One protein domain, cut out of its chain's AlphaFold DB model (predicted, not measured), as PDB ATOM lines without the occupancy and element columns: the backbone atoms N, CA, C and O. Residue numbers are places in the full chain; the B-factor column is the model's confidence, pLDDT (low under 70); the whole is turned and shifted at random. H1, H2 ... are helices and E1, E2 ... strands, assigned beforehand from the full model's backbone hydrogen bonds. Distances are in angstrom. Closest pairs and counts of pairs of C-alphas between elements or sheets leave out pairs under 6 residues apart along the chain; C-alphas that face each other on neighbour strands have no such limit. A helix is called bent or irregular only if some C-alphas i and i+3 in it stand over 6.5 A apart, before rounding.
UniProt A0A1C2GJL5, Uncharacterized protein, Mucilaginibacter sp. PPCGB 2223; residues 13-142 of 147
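Overview. This is residues 13 to 142 of the 147 residues of an uncharacterized protein of Mucilaginibacter sp. PPCGB 2223 (UniProt A0A1C2GJL5). One antiparallel sheet of six strands is curled like part of a barrel and bent back on itself, with E3 and E8 facing E6, E5 and E4 across the hinge strand E7. The helix H1 packs on the sheet near ends of E7 and E4, and the small hairpin of E1 and E2 lies off at the opposite end of the longest axis. The printed part has 130 residues, with eight named strands followed by one named helix; the large sheet's order is E3, E8, E7, E6, E5, E4. The class is mostly strand, though under half of the residues, 57, are in named elements. The whole is compact, with a radius of gyration of the C-alphas of 15.6 A and spans of 45 by 37 by 26 A.

Arrangement. Start at E1, residues 13 to 16, which forms an antiparallel hairpin with E2, residues 22 to 26; look for N 15 and O 23, 2.9 A apart. E3, residues 43 to 46, is an edge strand and pairs with E8, residues 118 to 124, where N 122 and O 43 are 2.8 A apart. A meander, each strand the antiparallel neighbour of the one before, takes in E4, residues 57 to 63, E5, residues 66 to 74, E6, residues 80 to 83, E7, residues 92 to 97, and E8. Along it find N 61 and O 68 at 2.8 A, N 82 and O 73 at 2.8 A, N 94 and O 81 at 2.8 A, and N 95 and O 123 at 2.8 A. E5 is staggered, pairing with E4 over residues 66 to 72 and with E6 over residues 73 to 74. The edge strands E3 and E4 come closest at the C-alphas of Ile 45 and Tyr 57, 7.3 A. H1, residues 127 to 137, is on the sheet at a height of 8.6 A; its closest C-alphas to E4 are Gln 137 and Leu 63, 6.7 A. In H1 every O i to N i+4 pair is within hydrogen-bond range.

Along the chain. Find C-alpha 13 at (-28.187, 38.370, 21.162), where E1 begins. E5, the longest strand, runs 25.1 A from C-alpha 66 at (-45.929, 53.458, 16.582); E8 runs 20.0 A and E4 18.2 A. H1 runs 15.2 A to C-alpha 137 at (-52.504, 46.938, 22.645).

Size, cuts and confidence. The C-alphas of Asn 19 and Pro 86 are the two farthest apart, 45.4 A. The printed part has no cut; its long links join E2 to E3 and E7 to E8. The mean pLDDT of the printed part is 74.9, with residues 30 to 41 and 48 to 56 among those under 70.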
ATOM      1  N   VAL A  13     -28.446  39.776  20.819       78.38
ATOM      2  CA  VAL A  13     -28.187  38.370  21.162       78.38
ATOM      3  C   VAL A  13     -26.789  38.232  21.767       78.38
ATOM      4  O   VAL A  13     -25.957  39.138  21.652       78.38
ATOM      5  N   PHE A  14     -26.508  37.092  22.402       80.00
ATOM      6  CA  PHE A  14     -25.152  36.774  22.848       80.00
ATOM      7  C   PHE A  14     -24.223  36.534  21.655       80.00
ATOM      8  O   PHE A  14     -24.576  35.828  20.715       80.00
ATOM      9  N   ALA A  15     -23.007  37.068  21.735       79.25
ATOM     10  CA  ALA A  15     -21.963  36.883  20.735       79.25
ATOM     11  C   ALA A  15     -20.620  36.571  21.403       79.25
ATOM     12  O   ALA A  15     -20.383  36.925  22.560       79.25
ATOM     13  N   ARG A  16     -19.716  35.917  20.669       79.00
ATOM     14  CA  ARG A  16     -18.324  35.738  21.092       79.00
ATOM     15  C   ARG A  16     -17.383  36.362  20.081       79.00
ATOM     16  O   ARG A  16     -17.563  36.199  18.881       79.00
ATOM     17  N   SER A  17     -16.365  37.043  20.580       79.12
ATOM     18  CA  SER A  17     -15.276  37.552  19.748       79.12
ATOM     19  C   SER A  17     -14.200  36.483  19.520       79.12
ATOM     20  O   SER A  17     -14.212  35.413  20.136       79.12
ATOM     21  N   ALA A  18     -13.243  36.776  18.633       79.56
ATOM     22  CA  ALA A  18     -12.176  35.851  18.237       79.56
ATOM     23  C   ALA A  18     -11.291  35.368  19.405       79.56
ATOM     24  O   ALA A  18     -10.719  34.284  19.341       79.56
ATOM     25  N   ASN A  19     -11.200  36.138  20.492       80.31
ATOM     26  CA  ASN A  19     -10.460  35.776  21.707       80.31
ATOM     27  C   ASN A  19     -11.338  35.059  22.760       80.31
ATOM     28  O   ASN A  19     -10.933  34.922  23.910       80.31
ATOM     29  N   SER A  20     -12.535  34.597  22.378       77.56
ATOM     30  CA  SER A  20     -13.529  33.939  23.240       77.56
ATOM     31  C   SER A  20     -14.222  34.816  24.292       77.56
ATOM     32  O   SER A  20     -15.004  34.270  25.082       77.56
ATOM     33  N   THR A  21     -14.033  36.143  24.291       78.75
ATOM     34  CA  THR A  21     -14.808  37.054  25.149       78.75
ATOM     35  C   THR A  21     -16.288  37.016  24.762       78.75
ATOM     36  O   THR A  21     -16.631  37.186  23.591       78.75
ATOM     37  N   LEU A  22     -17.154  36.788  25.754       79.19
ATOM     38  CA  LEU A  22     -18.609  36.831  25.614       79.19
ATOM     39  C   LEU A  22     -19.093  38.284  25.698       79.19
ATOM     40  O   LEU A  22     -18.705  39.022  26.600       79.19
ATOM     41  N   GLY A  23     -19.949  38.682  24.769       80.75
ATOM     42  CA  GLY A  23     -20.538  40.014  24.707       80.75
ATOM     43  C   GLY A  23     -21.876  39.990  23.982       80.75
ATOM     44  O   GLY A  23     -22.517  38.940  23.885       80.75
ATOM     45  N   LEU A  24     -22.295  41.146  23.480       81.31
ATOM     46  CA  LEU A  24     -23.569  41.329  22.794       81.31
ATOM     47  C   LEU A  24     -23.356  41.917  21.402       81.31
ATOM     48  O   LEU A  24     -22.501  42.776  21.207       81.31
ATOM     49  N   ALA A  25     -24.162  41.479  20.446       79.50
ATOM     50  CA  ALA A  25     -24.229  42.055  19.107       79.50
ATOM     51  C   ALA A  25     -25.692  42.119  18.655       79.50
ATOM     52  O   ALA A  25     -26.548  41.431  19.227       79.50
ATOM     53  N   PHE A  26     -25.998  42.919  17.632       78.69
ATOM     54  CA  PHE A  26     -27.315  42.823  17.015       78.69
ATOM     55  C   PHE A  26     -27.470  41.474  16.322       78.69
ATOM     56  O   PHE A  26     -26.519  40.935  15.762       78.69
ATOM     57  N   ASN A  27     -28.684  40.926  16.329       74.44
ATOM     58  CA  ASN A  27     -28.979  39.626  15.725       74.44
ATOM     59  C   ASN A  27     -28.576  39.574  14.237       74.44
ATOM     60  O   ASN A  27     -28.082  38.562  13.760       74.44
ATOM     61  N   ALA A  28     -28.716  40.693  13.517       73.25
ATOM     62  CA  ALA A  28     -28.288  40.817  12.121       73.25
ATOM     63  C   ALA A  28     -26.757  40.775  11.924       73.25
ATOM     64  O   ALA A  28     -26.290  40.595  10.802       73.25
ATOM     65  N   GLU A  29     -25.986  40.978  12.991       73.69
ATOM     66  CA  GLU A  29     -24.521  41.008  12.988       73.69
ATOM     67  C   GLU A  29     -23.896  39.747  13.593       73.69
ATOM     68  O   GLU A  29     -22.692  39.537  13.454       73.69
ATOM     69  N   ALA A  30     -24.690  38.930  14.288       68.81
ATOM     70  CA  ALA A  30     -24.222  37.693  14.881       68.81
ATOM     71  C   ALA A  30     -23.923  36.666  13.777       68.81
ATOM     72  O   ALA A  30     -24.770  36.383  12.928       68.81
ATOM     73  N   ASP A  31     -22.714  36.094  13.788       62.78
ATOM     74  CA  ASP A  31     -22.338  35.043  12.844       62.78
ATOM     75  C   ASP A  31     -23.224  33.807  13.061       62.78
ATOM     76  O   ASP A  31     -23.117  33.080  14.050       62.78
ATOM     77  N   THR A  32     -24.109  33.556  12.097       53.06
ATOM     78  CA  THR A  32     -25.061  32.430  12.107       53.06
ATOM     79  C   THR A  32     -24.386  31.055  12.056       53.06
ATOM     80  O   THR A  32     -25.040  30.040  12.296       53.06
ATOM     81  N   SER A  33     -23.079  30.997  11.779       52.66
ATOM     82  CA  SER A  33     -22.300  29.756  11.734       52.66
ATOM     83  C   SER A  33     -22.127  29.086  13.099       52.66
ATOM     84  O   SER A  33     -21.860  27.888  13.142       52.66
ATOM     85  N   ASP A  34     -22.312  29.814  14.206       48.97
ATOM     86  CA  ASP A  34     -22.235  29.279  15.575       48.97
ATOM     87  C   ASP A  34     -23.651  29.038  16.154       48.97
ATOM     88  O   ASP A  34     -23.957  29.380  17.298       48.97
ATOM     89  N   ALA A  35     -24.531  28.430  15.341       41.09
ATOM     90  CA  ALA A  35     -25.966  28.169  15.567       41.09
ATOM     91  C   ALA A  35     -26.336  27.421  16.874       41.09
ATOM     92  O   ALA A  35     -27.510  27.173  17.142       41.09
ATOM     93  N   SER A  36     -25.356  27.064  17.707       44.34
ATOM     94  CA  SER A  36     -25.553  26.433  19.016       44.34
ATOM     95  C   SER A  36     -25.673  27.426  20.181       44.34
ATOM     96  O   SER A  36     -25.974  27.018  21.304       44.34
ATOM     97  N   ARG A  37     -25.450  28.729  19.962       48.50
ATOM     98  CA  ARG A  37     -25.346  29.713  21.051       48.50
ATOM     99  C   ARG A  37     -26.476  30.738  21.013       48.50
ATOM    100  O   ARG A  37     -26.338  31.815  20.464       48.50
ATOM    101  N   SER A  38     -27.590  30.367  21.648       53.66
ATOM    102  CA  SER A  38     -28.661  31.240  22.157       53.66
ATOM    103  C   SER A  38     -28.996  32.469  21.293       53.66
ATOM    104  O   SER A  38     -28.659  33.598  21.645       53.66
ATOM    105  N   THR A  39     -29.808  32.261  20.255       56.53
ATOM    106  CA  THR A  39     -30.526  33.306  19.493       56.53
ATOM    107  C   THR A  39     -31.624  34.004  20.309       56.53
ATOM    108  O   THR A  39     -32.540  34.607  19.746       56.53
ATOM    109  N   LEU A  40     -31.604  33.860  21.637       63.81
ATOM    110  CA  LEU A  40     -32.641  34.399  22.496       63.81
ATOM    111  C   LEU A  40     -32.571  35.930  22.459       63.81
ATOM    112  O   LEU A  40     -31.503  36.475  22.746       63.81
ATOM    113  N   PRO A  41     -33.676  36.620  22.114       64.81
ATOM    114  CA  PRO A  41     -33.765  38.065  22.268       64.81
ATOM    115  C   PRO A  41     -33.404  38.452  23.690       64.81
ATOM    116  O   PRO A  41     -33.959  37.905  24.646       64.81
ATOM    117  N   LEU A  42     -32.503  39.418  23.814       72.81
ATOM    118  CA  LEU A  42     -32.186  40.027  25.091       72.81
ATOM    119  C   LEU A  42     -32.718  41.451  25.123       72.81
ATOM    120  O   LEU A  42     -32.514  42.243  24.201       72.81
ATOM    121  N   PHE A  43     -33.371  41.765  26.232       76.69
ATOM    122  CA  PHE A  43     -33.659  43.128  26.620       76.69
ATOM    123  C   PHE A  43     -32.459  43.652  27.385       76.69
ATOM    124  O   PHE A  43     -32.023  43.036  28.356       76.69
ATOM    125  N   VAL A  44     -31.889  44.749  26.911       75.25
ATOM    126  CA  VAL A  44     -30.633  45.271  27.440       75.25
ATOM    127  C   VAL A  44     -30.648  46.784  27.462       75.25
ATOM    128  O   VAL A  44     -31.231  47.415  26.580       75.25
ATOM    129  N   ILE A  45     -29.980  47.339  28.467       76.19
ATOM    130  CA  ILE A  45     -29.748  48.775  28.625       76.19
ATOM    131  C   ILE A  45     -28.249  49.027  28.811       76.19
ATOM    132  O   ILE A  45     -27.571  48.204  29.440       76.19
ATOM    133  N   PRO A  46     -27.701  50.120  28.254       73.75
ATOM    134  CA  PRO A  46     -26.300  50.454  28.443       73.75
ATOM    135  C   PRO A  46     -26.032  50.787  29.914       73.75
ATOM    136  O   PRO A  46     -26.808  51.469  30.579       73.75
ATOM    137  N   ARG A  47     -24.904  50.306  30.428       71.50
ATOM    138  CA  ARG A  47     -24.356  50.687  31.724       71.50
ATOM    139  C   ARG A  47     -23.687  52.042  31.559       71.50
ATOM    140  O   ARG A  47     -22.573  52.131  31.050       71.50
ATOM    141  N   ILE A  48     -24.363  53.083  32.019       63.44
ATOM    142  CA  ILE A  48     -23.805  54.431  32.040       63.44
ATOM    143  C   ILE A  48     -22.884  54.542  33.270       63.44
ATOM    144  O   ILE A  48     -23.318  54.216  34.380       63.44
ATOM    145  N   PRO A  49     -21.610  54.955  33.121       52.59
ATOM    146  CA  PRO A  49     -20.760  55.279  34.260       52.59
ATOM    147  C   PRO A  49     -21.414  56.429  35.028       52.59
ATOM    148  O   PRO A  49     -21.658  57.491  34.463       52.59
ATOM    149  N   SER A  50     -21.736  56.212  36.300       46.22
ATOM    150  CA  SER A  50     -22.439  57.178  37.142       46.22
ATOM    151  C   SER A  50     -21.679  58.510  37.219       46.22
ATOM    152  O   SER A  50     -20.712  58.636  37.971       46.22
ATOM    153  N   LEU A  51     -22.129  59.511  36.465       38.12
ATOM    154  CA  LEU A  51     -21.748  60.910  36.631       38.12
ATOM    155  C   LEU A  51     -23.004  61.659  37.060       38.12
ATOM    156  O   LEU A  51     -23.955  61.782  36.299       38.12
ATOM    157  N   GLY A  52     -23.004  62.064  38.331       44.88
ATOM    158  CA  GLY A  52     -24.145  62.577  39.082       44.88
ATOM    159  C   GLY A  52     -25.106  63.458  38.290       44.88
ATOM    160  O   GLY A  52     -24.780  64.575  37.910       44.88
ATOM    161  N   THR A  53     -26.291  62.914  38.060       41.62
ATOM    162  CA  THR A  53     -27.639  63.487  37.884       41.62
ATOM    163  C   THR A  53     -28.502  62.285  37.470       41.62
ATOM    164  O   THR A  53     -27.953  61.327  36.928       41.62
ATOM    165  N   GLY A  54     -29.783  62.239  37.853       51.41
ATOM    166  CA  GLY A  54     -30.624  61.030  37.772       51.41
ATOM    167  C   GLY A  54     -30.427  60.228  36.479       51.41
ATOM    168  O   GLY A  54     -30.483  60.785  35.387       51.41
ATOM    169  N   LEU A  55     -30.123  58.934  36.612       55.72
ATOM    170  CA  LEU A  55     -29.923  58.049  35.468       55.72
ATOM    171  C   LEU A  55     -31.290  57.737  34.858       55.72
ATOM    172  O   LEU A  55     -31.997  56.865  35.352       55.72
ATOM    173  N   GLU A  56     -31.660  58.460  33.806       63.03
ATOM    174  CA  GLU A  56     -32.836  58.133  33.003       63.03
ATOM    175  C   GLU A  56     -32.470  57.019  32.020       63.03
ATOM    176  O   GLU A  56     -31.639  57.198  31.124       63.03
ATOM    177  N   TYR A  57     -33.081  55.850  32.194       72.56
ATOM    178  CA  TYR A  57     -32.962  54.758  31.241       72.56
ATOM    179  C   TYR A  57     -34.158  54.784  30.299       72.56
ATOM    180  O   TYR A  57     -35.292  54.989  30.716       72.56
ATOM    181  N   TYR A  58     -33.902  54.534  29.020       74.31
ATOM    182  CA  TYR A  58     -34.943  54.461  28.006       74.31
ATOM    183  C   TYR A  58     -34.932  53.092  27.345       74.31
ATOM    184  O   TYR A  58     -33.875  52.510  27.083       74.31
ATOM    185  N   PHE A  59     -36.124  52.596  27.053       76.19
ATOM    186  CA  PHE A  59     -36.341  51.290  26.469       76.19
ATOM    187  C   PHE A  59     -37.198  51.422  25.215       76.19
ATOM    188  O   PHE A  59     -38.356  51.832  25.311       76.19
ATOM    189  N   PRO A  60     -36.657  51.129  24.024       75.81
ATOM    190  CA  PRO A  60     -37.412  51.322  22.802       75.81
ATOM    191  C   PRO A  60     -38.460  50.228  22.642       75.81
ATOM    192  O   PRO A  60     -38.235  49.039  22.881       75.81
ATOM    193  N   GLY A  61     -39.606  50.612  22.124       79.88
ATOM    194  CA  GLY A  61     -40.639  49.676  21.744       79.88
ATOM    195  C   GLY A  61     -41.584  50.258  20.721       79.88
ATOM    196  O   GLY A  61     -41.333  51.278  20.078       79.88
ATOM    197  N   GLU A  62     -42.696  49.572  20.579       82.00
ATOM    198  CA  GLU A  62     -43.795  49.913  19.709       82.00
ATOM    199  C   GLU A  62     -45.090  49.821  20.514       82.00
ATOM    200  O   GLU A  62     -45.275  48.875  21.275       82.00
ATOM    201  N   LEU A  63     -45.985  50.787  20.328       85.88
ATOM    202  CA  LEU A  63     -47.354  50.780  20.833       85.88
ATOM    203  C   LEU A  63     -48.288  51.013  19.650       85.88
ATOM    204  O   LEU A  63     -48.207  52.059  19.004       85.88
ATOM    205  N   ASN A  64     -49.185  50.067  19.365       83.44
ATOM    206  CA  ASN A  64     -50.135  50.160  18.248       83.44
ATOM    207  C   ASN A  64     -49.474  50.526  16.895       83.44
ATOM    208  O   ASN A  64     -49.984  51.383  16.166       83.44
ATOM    209  N   GLY A  65     -48.323  49.937  16.550       75.38
ATOM    210  CA  GLY A  65     -47.635  50.251  15.288       75.38
ATOM    211  C   GLY A  65     -46.772  51.516  15.309       75.38
ATOM    212  O   GLY A  65     -46.192  51.874  14.280       75.38
ATOM    213  N   GLN A  66     -46.705  52.229  16.438       80.81
ATOM    214  CA  GLN A  66     -45.929  53.458  16.582       80.81
ATOM    215  C   GLN A  66     -44.743  53.263  17.518       80.81
ATOM    216  O   GLN A  66     -44.905  52.863  18.670       80.81
ATOM    217  N   TYR A  67     -43.558  53.620  17.029       79.81
ATOM    218  CA  TYR A  67     -42.346  53.654  17.835       79.81
ATOM    219  C   TYR A  67     -42.543  54.523  19.083       79.81
ATOM    220  O   TYR A  67     -43.061  55.637  18.997       79.81
ATOM    221  N   THR A  68     -42.115  54.008  20.229       81.50
ATOM    222  CA  THR A  68     -42.218  54.662  21.531       81.50
ATOM    223  C   THR A  68     -40.959  54.386  22.345       81.50
ATOM    224  O   THR A  68     -40.532  53.240  22.443       81.50
ATOM    225  N   ASP A  69     -40.393  55.424  22.958       80.19
ATOM    226  CA  ASP A  69     -39.382  55.267  24.004       80.19
ATOM    227  C   ASP A  69     -40.069  55.235  25.364       80.19
ATOM    228  O   ASP A  69     -40.742  56.193  25.749       80.19
ATOM    229  N   TYR A  70     -39.905  54.130  26.079       84.25
ATOM    230  CA  TYR A  70     -40.421  53.957  27.427       84.25
ATOM    231  C   TYR A  70     -39.359  54.358  28.446       84.25
ATOM    232  O   TYR A  70     -38.243  53.842  28.393       84.25
ATOM    233  N   SER A  71     -39.703  55.254  29.373       84.62
ATOM    234  CA  SER A  71     -38.846  55.526  30.531       84.62
ATOM    235  C   SER A  71     -38.797  54.292  31.426       84.62
ATOM    236  O   SER A  71     -39.819  53.633  31.636       84.62
ATOM    237  N   LEU A  72     -37.606  53.982  31.918       82.44
ATOM    238  CA  LEU A  72     -37.344  52.957  32.913       82.44
ATOM    239  C   LEU A  72     -36.892  53.646  34.193       82.44
ATOM    240  O   LEU A  72     -35.825  54.263  34.227       82.44
ATOM    241  N   ASP A  73     -37.685  53.469  35.239       84.44
ATOM    242  CA  ASP A  73     -37.403  54.001  36.565       84.44
ATOM    243  C   ASP A  73     -37.041  52.847  37.501       84.44
ATOM    244  O   ASP A  73     -37.615  51.761  37.398       84.44
ATOM    245  N   PHE A  74     -36.089  53.059  38.409       80.56
ATOM    246  CA  PHE A  74     -35.847  52.100  39.486       80.56
ATOM    247  C   PHE A  74     -37.018  52.107  40.459       80.56
ATOM    248  O   PHE A  74     -37.502  53.173  40.843       80.56
ATOM    249  N   GLU A  75     -37.445  50.918  40.873       80.88
ATOM    250  CA  GLU A  75     -38.313  50.808  42.041       80.88
ATOM    251  C   GLU A  75     -37.493  51.015  43.325       80.88
ATOM    252  O   GLU A  75     -36.259  50.971  43.312       80.88
ATOM    253  N   ASP A  76     -38.182  51.214  44.452       77.50
ATOM    254  CA  ASP A  76     -37.572  51.486  45.764       77.50
ATOM    255  C   ASP A  76     -36.570  50.405  46.223       77.50
ATOM    256  O   ASP A  76     -35.781  50.633  47.140       77.50
ATOM    257  N   ASP A  77     -36.608  49.215  45.612       72.94
ATOM    258  CA  ASP A  77     -35.702  48.107  45.908       72.94
ATOM    259  C   ASP A  77     -34.347  48.179  45.181       72.94
ATOM    260  O   ASP A  77     -33.478  47.358  45.468       72.94
ATOM    261  N   GLU A  78     -34.157  49.130  44.255       69.88
ATOM    262  CA  GLU A  78     -32.957  49.319  43.414       69.88
ATOM    263  C   GLU A  78     -32.513  48.075  42.605       69.88
ATOM    264  O   GLU A  78     -31.440  48.052  41.997       69.88
ATOM    265  N   THR A  79     -33.336  47.027  42.556       74.38
ATOM    266  CA  THR A  79     -33.061  45.757  41.859       74.38
ATOM    267  C   THR A  79     -34.065  45.451  40.756       74.38
ATOM    268  O   THR A  79     -33.896  44.495  39.986       74.38
ATOM    269  N   SER A  80     -35.099  46.273  40.647       83.56
ATOM    270  CA  SER A  80     -36.106  46.202  39.611       83.56
ATOM    271  C   SER A  80     -36.278  47.552  38.924       83.56
ATOM    272  O   SER A  80     -36.042  48.620  39.491       83.56
ATOM    273  N   LEU A  81     -36.628  47.477  37.644       86.12
ATOM    274  CA  LEU A  81     -36.979  48.625  36.824       86.12
ATOM    275  C   LEU A  81     -38.436  48.495  36.402       86.12
ATOM    276  O   LEU A  81     -38.886  47.401  36.050       86.12
ATOM    277  N   VAL A  82     -39.143  49.613  36.356       89.06
ATOM    278  CA  VAL A  82     -40.538  49.675  35.935       89.06
ATOM    279  C   VAL A  82     -40.698  50.622  34.753       89.06
ATOM    280  O   VAL A  82     -40.091  51.687  34.693       89.06
ATOM    281  N   ILE A  83     -41.548  50.227  33.805       89.06
ATOM    282  CA  ILE A  83     -42.104  51.134  32.803       89.06
ATOM    283  C   ILE A  83     -43.452  51.632  33.317       89.06
ATOM    284  O   ILE A  83     -44.432  50.878  33.352       89.06
ATOM    285  N   SER A  84     -43.504  52.917  33.662       79.69
ATOM    286  CA  SER A  84     -44.728  53.620  34.057       79.69
ATOM    287  C   SER A  84     -45.184  54.576  32.955       79.69
ATOM    288  O   SER A  84     -45.066  55.793  33.064       79.69
ATOM    289  N   ASP A  85     -45.720  54.020  31.868       87.50
ATOM    290  CA  ASP A  85     -46.324  54.807  30.792       87.50
ATOM    291  C   ASP A  85     -47.857  54.793  30.927       87.50
ATOM    292  O   ASP A  85     -48.457  53.717  30.862       87.50
ATOM    293  N   PRO A  86     -48.522  55.956  31.074       88.94
ATOM    294  CA  PRO A  86     -49.971  56.025  31.279       88.94
ATOM    295  C   PRO A  86     -50.791  55.496  30.093       88.94
ATOM    296  O   PRO A  86     -51.999  55.299  30.217       88.94
ATOM    297  N   ARG A  87     -50.166  55.285  28.928       91.31
ATOM    298  CA  ARG A  87     -50.804  54.686  27.748       91.31
ATOM    299  C   ARG A  87     -50.845  53.157  27.823       91.31
ATOM    300  O   ARG A  87     -51.618  52.537  27.088       91.31
ATOM    301  N   LEU A  88     -50.025  52.543  28.675       90.62
ATOM    302  CA  LEU A  88     -50.036  51.102  28.897       90.62
ATOM    303  C   LEU A  88     -51.145  50.734  29.879       90.62
ATOM    304  O   LEU A  88     -51.313  51.349  30.929       90.62
ATOM    305  N   LYS A  89     -51.898  49.686  29.548       90.44
ATOM    306  CA  LYS A  89     -52.956  49.155  30.416       90.44
ATOM    307  C   LYS A  89     -52.397  48.494  31.679       90.44
ATOM    308  O   LYS A  89     -53.091  48.413  32.689       90.44
ATOM    309  N   TYR A  90     -51.161  48.010  31.605       89.12
ATOM    310  CA  TYR A  90     -50.455  47.323  32.677       89.12
ATOM    311  C   TYR A  90     -49.047  47.902  32.802       89.12
ATOM    312  O   TYR A  90     -48.394  48.145  31.786       89.12
ATOM    313  N   GLN A  91     -48.576  48.088  34.035       90.50
ATOM    314  CA  GLN A  91     -47.168  48.379  34.291       90.50
ATOM    315  C   GLN A  91     -46.318  47.154  33.956       90.50
ATOM    316  O   GLN A  91     -46.741  46.012  34.156       90.50
ATOM    317  N   VAL A  92     -45.119  47.398  33.434       88.81
ATOM    318  CA  VAL A  92     -44.173  46.336  33.089       88.81
ATOM    319  C   VAL A  92     -42.968  46.448  33.996       88.81
ATOM    320  O   VAL A  92     -42.279  47.463  33.984       88.81
ATOM    321  N   HIS A  93     -42.713  45.383  34.747       89.19
ATOM    322  CA  HIS A  93     -41.588  45.303  35.666       89.19
ATOM    323  C   HIS A  93     -40.521  44.368  35.104       89.19
ATOM    324  O   HIS A  93     -40.820  43.288  34.577       89.19
ATOM    325  N   PHE A  94     -39.267  44.760  35.270       86.44
ATOM    326  CA  PHE A  94     -38.094  43.999  34.886       86.44
ATOM    327  C   PHE A  94     -37.222  43.762  36.112       86.44
ATOM    328  O   PHE A  94     -36.928  44.700  36.847       86.44
ATOM    329  N   SER A  95     -36.739  42.533  36.306       82.94
ATOM    330  CA  SER A  95     -35.574  42.341  37.159       82.94
ATOM    331  C   SER A  95     -34.347  42.881  36.444       82.94
ATOM    332  O   SER A  95     -34.107  42.610  35.258       82.94
ATOM    333  N   PHE A  96     -33.562  43.633  37.202       75.19
ATOM    334  CA  PHE A  96     -32.292  44.177  36.784       75.19
ATOM    335  C   PHE A  96     -31.181  43.240  37.263       75.19
ATOM    336  O   PHE A  96     -30.950  43.070  38.458       75.19
ATOM    337  N   HIS A  97     -30.500  42.579  36.325       69.31
ATOM    338  CA  HIS A  97     -29.389  41.691  36.656       69.31
ATOM    339  C   HIS A  97     -28.061  42.339  36.267       69.31
ATOM    340  O   HIS A  97     -27.672  42.349  35.095       69.31
ATOM    341  N   SER A  98     -27.330  42.830  37.272       62.69
ATOM    342  CA  SER A  98     -25.908  43.120  37.128       62.69
ATOM    343  C   SER A  98     -25.129  41.813  37.232       62.69
ATOM    344  O   SER A  98     -25.016  41.227  38.307       62.69
ATOM    345  N   PHE A  99     -24.600  41.328  36.116       60.44
ATOM    346  CA  PHE A  99     -23.574  40.294  36.170       60.44
ATOM    347  C   PHE A  99     -22.266  40.933  36.650       60.44
ATOM    348  O   PHE A  99     -21.931  42.033  36.206       60.44
ATOM    349  N   ASP A 100     -21.493  40.228  37.485       54.56
ATOM    350  CA  ASP A 100     -20.138  40.654  37.888       54.56
ATOM    351  C   ASP A 100     -19.238  40.941  36.668       54.56
ATOM    352  O   ASP A 100     -18.303  41.738  36.727       54.56
ATOM    353  N   GLN A 101     -19.558  40.318  35.529       59.28
ATOM    354  CA  GLN A 101     -19.004  40.624  34.217       59.28
ATOM    355  C   GLN A 101     -20.050  41.363  33.380       59.28
ATOM    356  O   GLN A 101     -20.941  40.752  32.791       59.28
ATOM    357  N   ALA A 102     -19.934  42.686  33.308       66.56
ATOM    358  CA  ALA A 102     -20.743  43.479  32.395       66.56
ATOM    359  C   ALA A 102     -20.418  43.097  30.939       66.56
ATOM    360  O   ALA A 102     -19.261  43.179  30.519       66.56
ATOM    361  N   PHE A 103     -21.434  42.697  30.170       76.12
ATOM    362  CA  PHE A 103     -21.264  42.364  28.755       76.12
ATOM    363  C   PHE A 103     -20.859  43.599  27.961       76.12
ATOM    364  O   PHE A 103     -21.372  44.678  28.231       76.12
ATOM    365  N   VAL A 104     -19.984  43.429  26.971       82.75
ATOM    366  CA  VAL A 104     -19.557  44.507  26.067       82.75
ATOM    367  C   VAL A 104     -20.199  44.376  24.691       82.75
ATOM    368  O   VAL A 104     -20.514  43.263  24.258       82.75
ATOM    369  N   TYR A 105     -20.354  45.493  23.980       84.44
ATOM    370  CA  TYR A 105     -20.760  45.468  22.574       84.44
ATOM    371  C   TYR A 105     -19.629  44.909  21.701       84.44
ATOM    372  O   TYR A 105     -18.495  45.386  21.774       84.44
ATOM    373  N   LEU A 106     -19.947  43.903  20.885       84.00
ATOM    374  CA  LEU A 106     -19.040  43.234  19.942       84.00
ATOM    375  C   LEU A 106     -19.467  43.407  18.474       84.00
ATOM    376  O   LEU A 106     -18.842  42.823  17.589       84.00
ATOM    377  N   GLY A 107     -20.554  44.137  18.216       79.12
ATOM    378  CA  GLY A 107     -21.034  44.385  16.861       79.12
ATOM    379  C   GLY A 107     -20.216  45.446  16.119       79.12
ATOM    380  O   GLY A 107     -19.181  45.923  16.587       79.12
ATOM    381  N   LYS A 108     -20.680  45.786  14.920       82.19
ATOM    382  CA  LYS A 108     -20.032  46.693  13.966       82.19
ATOM    383  C   LYS A 108     -20.784  48.020  13.808       82.19
ATOM    384  O   LYS A 108     -20.267  48.897  13.126       82.19
ATOM    385  N   ARG A 109     -21.982  48.170  14.389       75.31
ATOM    386  CA  ARG A 109     -22.804  49.394  14.339       75.31
ATOM    387  C   ARG A 109     -22.403  50.387  15.429       75.31
ATOM    388  O   ARG A 109     -23.152  50.644  16.371       75.31
ATOM    389  N   ASP A 110     -21.204  50.938  15.292       73.62
ATOM    390  CA  ASP A 110     -20.703  52.031  16.133       73.62
ATOM    391  C   ASP A 110     -21.465  53.354  15.936       73.62
ATOM    392  O   ASP A 110     -21.424  54.218  16.805       73.62
ATOM    393  N   ASP A 111     -22.232  53.475  14.846       68.06
ATOM    394  CA  ASP A 111     -23.216  54.539  14.609       68.06
ATOM    395  C   ASP A 111     -24.395  54.515  15.593       68.06
ATOM    396  O   ASP A 111     -25.141  55.487  15.682       68.06
ATOM    397  N   ILE A 112     -24.577  53.393  16.290       70.56
ATOM    398  CA  ILE A 112     -25.726  53.104  17.149       70.56
ATOM    399  C   ILE A 112     -25.291  52.875  18.597       70.56
ATOM    400  O   ILE A 112     -25.950  53.314  19.538       70.56
ATOM    401  N   VAL A 113     -24.223  52.105  18.780       73.75
ATOM    402  CA  VAL A 113     -23.722  51.691  20.086       73.75
ATOM    403  C   VAL A 113     -22.207  51.794  20.055       73.75
ATOM    404  O   VAL A 113     -21.553  51.100  19.278       73.75
ATOM    405  N   GLU A 114     -21.635  52.607  20.940       73.00
ATOM    406  CA  GLU A 114     -20.182  52.733  21.039       73.00
ATOM    407  C   GLU A 114     -19.532  51.369  21.329       73.00
ATOM    408  O   GLU A 114     -20.012  50.572  22.149       73.00
ATOM    409  N   GLN A 115     -18.409  51.084  20.666       70.44
ATOM    410  CA  GLN A 115     -17.632  49.879  20.949       70.44
ATOM    411  C   GLN A 115     -17.211  49.859  22.420       70.44
ATOM    412  O   GLN A 115     -16.872  50.886  22.998       70.44
ATOM    413  N   HIS A 116     -17.233  48.672  23.029       72.12
ATOM    414  CA  HIS A 116     -16.969  48.478  24.461       72.12
ATOM    415  C   HIS A 116     -18.019  49.063  25.418       72.12
ATOM    416  O   HIS A 116     -17.819  48.980  26.630       72.12
ATOM    417  N   THR A 117     -19.161  49.558  24.919       77.25
ATOM    418  CA  THR A 117     -20.312  49.865  25.782       77.25
ATOM    419  C   THR A 117     -20.653  48.640  26.621       77.25
ATOM    420  O   THR A 117     -20.794  47.537  26.088       77.25
ATOM    421  N   HIS A 118     -20.769  48.837  27.931       78.06
ATOM    422  CA  HIS A 118     -21.192  47.801  28.862       78.06
ATOM    423  C   HIS A 118     -22.722  47.728  28.918       78.06
ATOM    424  O   HIS A 118     -23.369  48.761  28.794       78.06
ATOM    425  N   PHE A 119     -23.314  46.558  29.165       78.25
ATOM    426  CA  PHE A 119     -24.774  46.406  29.267       78.25
ATOM    427  C   PHE A 119     -25.222  45.649  30.507       78.25
ATOM    428  O   PHE A 119     -24.530  44.755  31.001       78.25
ATOM    429  N   TYR A 120     -26.446  45.961  30.922       77.38
ATOM    430  CA  TYR A 120     -27.245  45.151  31.831       77.38
ATOM    431  C   TYR A 120     -28.328  44.406  31.058       77.38
ATOM    432  O   TYR A 120     -28.862  44.927  30.079       77.38
ATOM    433  N   ILE A 121     -28.657  43.193  31.509       78.88
ATOM    434  CA  ILE A 121     -29.763  42.407  30.956       78.88
ATOM    435  C   ILE A 121     -30.998  42.644  31.816       78.88
ATOM    436  O   ILE A 121     -30.968  42.471  33.036       78.88
ATOM    437  N   LEU A 122     -32.089  42.996  31.147       80.25
ATOM    438  CA  LEU A 122     -33.414  43.116  31.725       80.25
ATOM    439  C   LEU A 122     -34.183  41.825  31.486       80.25
ATOM    440  O   LEU A 122     -34.189  41.270  30.383       80.25
ATOM    441  N   LYS A 123     -34.865  41.341  32.518       82.75
ATOM    442  CA  LYS A 123     -35.753  40.188  32.397       82.75
ATOM    443  C   LYS A 123     -37.139  40.584  32.893       82.75
ATOM    444  O   LYS A 123     -37.243  41.013  34.034       82.75
ATOM    445  N   PRO A 124     -38.204  40.428  32.090       82.94
ATOM    446  CA  PRO A 124     -39.547  40.743  32.562       82.94
ATOM    447  C   PRO A 124     -39.892  39.847  33.755       82.94
ATOM    448  O   PRO A 124     -39.696  38.625  33.690       82.94
ATOM    449  N   LEU A 125     -40.391  40.457  34.830       85.25
ATOM    450  CA  LEU A 125     -40.843  39.740  36.024       85.25
ATOM    451  C   LEU A 125     -42.112  38.938  35.729       85.25
ATOM    452  O   LEU A 125     -42.229  37.790  36.158       85.25
ATOM    453  N   ASP A 126     -43.020  39.508  34.932       84.50
ATOM    454  CA  ASP A 126     -44.263  38.865  34.516       84.50
ATOM    455  C   ASP A 126     -44.358  38.789  32.986       84.50
ATOM    456  O   ASP A 126     -44.589  39.774  32.283       84.50
ATOM    457  N   ARG A 127     -44.191  37.574  32.456       81.31
ATOM    458  CA  ARG A 127     -44.309  37.305  31.016       81.31
ATOM    459  C   ARG A 127     -45.756  37.345  30.525       81.31
ATOM    460  O   ARG A 127     -45.979  37.690  29.372       81.31
ATOM    461  N   LEU A 128     -46.733  37.037  31.380       85.38
ATOM    462  CA  LEU A 128     -48.146  37.066  31.000       85.38
ATOM    463  C   LEU A 128     -48.617  38.500  30.753       85.38
ATOM    464  O   LEU A 128     -49.451  38.722  29.879       85.38
ATOM    465  N   ILE A 129     -48.083  39.474  31.496       85.56
ATOM    466  CA  ILE A 129     -48.357  40.896  31.243       85.56
ATOM    467  C   ILE A 129     -47.842  41.309  29.861       85.56
ATOM    468  O   ILE A 129     -48.569  41.966  29.119       85.56
ATOM    469  N   MET A 130     -46.635  40.877  29.487       83.25
ATOM    470  CA  MET A 130     -46.057  41.159  28.167       83.25
ATOM    471  C   MET A 130     -46.943  40.602  27.044       83.25
ATOM    472  O   MET A 130     -47.272  41.323  26.103       83.25
ATOM    473  N   ASP A 131     -47.396  39.352  27.184       80.31
ATOM    474  CA  ASP A 131     -48.282  38.712  26.208       80.31
ATOM    475  C   ASP A 131     -49.635  39.433  26.104       80.31
ATOM    476  O   ASP A 131     -50.136  39.658  25.001       80.31
ATOM    477  N   LYS A 132     -50.222  39.844  27.236       85.00
ATOM    478  CA  LYS A 132     -51.480  40.607  27.257       85.00
ATOM    479  C   LYS A 132     -51.335  41.972  26.597       85.00
ATOM    480  O   LYS A 132     -52.189  42.348  25.802       85.00
ATOM    481  N   LEU A 133     -50.262  42.707  26.885       86.38
ATOM    482  CA  LEU A 133     -50.001  44.007  26.261       86.38
ATOM    483  C   LEU A 133     -49.829  43.878  24.743       86.38
ATOM    484  O   LEU A 133     -50.349  44.706  23.992       86.38
ATOM    485  N   TYR A 134     -49.167  42.818  24.278       83.19
ATOM    486  CA  TYR A 134     -49.075  42.525  22.850       83.19
ATOM    487  C   TYR A 134     -50.450  42.216  22.239       83.19
ATOM    488  O   TYR A 134     -50.844  42.837  21.254       83.19
ATOM    489  N   GLN A 135     -51.210  41.297  22.838       80.06
ATOM    490  CA  GLN A 135     -52.512  40.868  22.314       80.06
ATOM    491  C   GLN A 135     -53.565  41.983  22.324       80.06
ATOM    492  O   GLN A 135     -54.385  42.061  21.411       80.06
ATOM    493  N   GLU A 136     -53.563  42.831  23.353       88.69
ATOM    494  CA  GLU A 136     -54.613  43.828  23.578       88.69
ATOM    495  C   GLU A 136     -54.260  45.223  23.044       88.69
ATOM    496  O   GLU A 136     -55.164  45.978  22.688       88.69
ATOM    497  N   GLN A 137     -52.973  45.589  23.006       83.56
ATOM    498  CA  GLN A 137     -52.504  46.938  22.645       83.56
ATOM    499  C   GLN A 137     -51.385  46.937  21.586       83.56
ATOM    500  O   GLN A 137     -50.800  47.987  21.306       83.56
ATOM    501  N   GLY A 138     -51.046  45.775  21.013       78.12
ATOM    502  CA  GLY A 138     -49.983  45.663  20.013       78.12
ATOM    503  C   GLY A 138     -48.628  46.151  20.525       78.12
ATOM    504  O   GLY A 138     -47.860  46.713  19.751       78.12
ATOM    505  N   VAL A 139     -48.368  46.022  21.832       81.88
ATOM    506  CA  VAL A 139     -47.111  46.484  22.426       81.88
ATOM    507  C   VAL A 139     -46.000  45.504  22.101       81.88
ATOM    508  O   VAL A 139     -46.106  44.318  22.410       81.88
ATOM    509  N   CYS A 140     -44.911  46.007  21.534       78.19
ATOM    510  CA  CYS A 140     -43.716  45.224  21.273       78.19
ATOM    511  C   CYS A 140     -42.518  45.918  21.903       78.19
ATOM    512  O   CYS A 140     -42.181  47.042  21.551       78.19
ATOM    513  N   PHE A 141     -41.857  45.239  22.828       75.38
ATOM    514  CA  PHE A 141     -40.615  45.737  23.386       75.38
ATOM    515  C   PHE A 141     -39.451  45.269  22.546       75.38
ATOM    516  O   PHE A 141     -39.398  44.126  22.089       75.38
ATOM    517  N   SER A 142     -38.491  46.154  22.389       62.28
ATOM    518  CA  SER A 142     -37.312  45.901  21.601       62.28
ATOM    519  C   SER A 142     -36.092  46.190  22.438       62.28
ATOM    520  O   SER A 142     -36.047  47.161  23.180       62.28
TER     521      SER A 142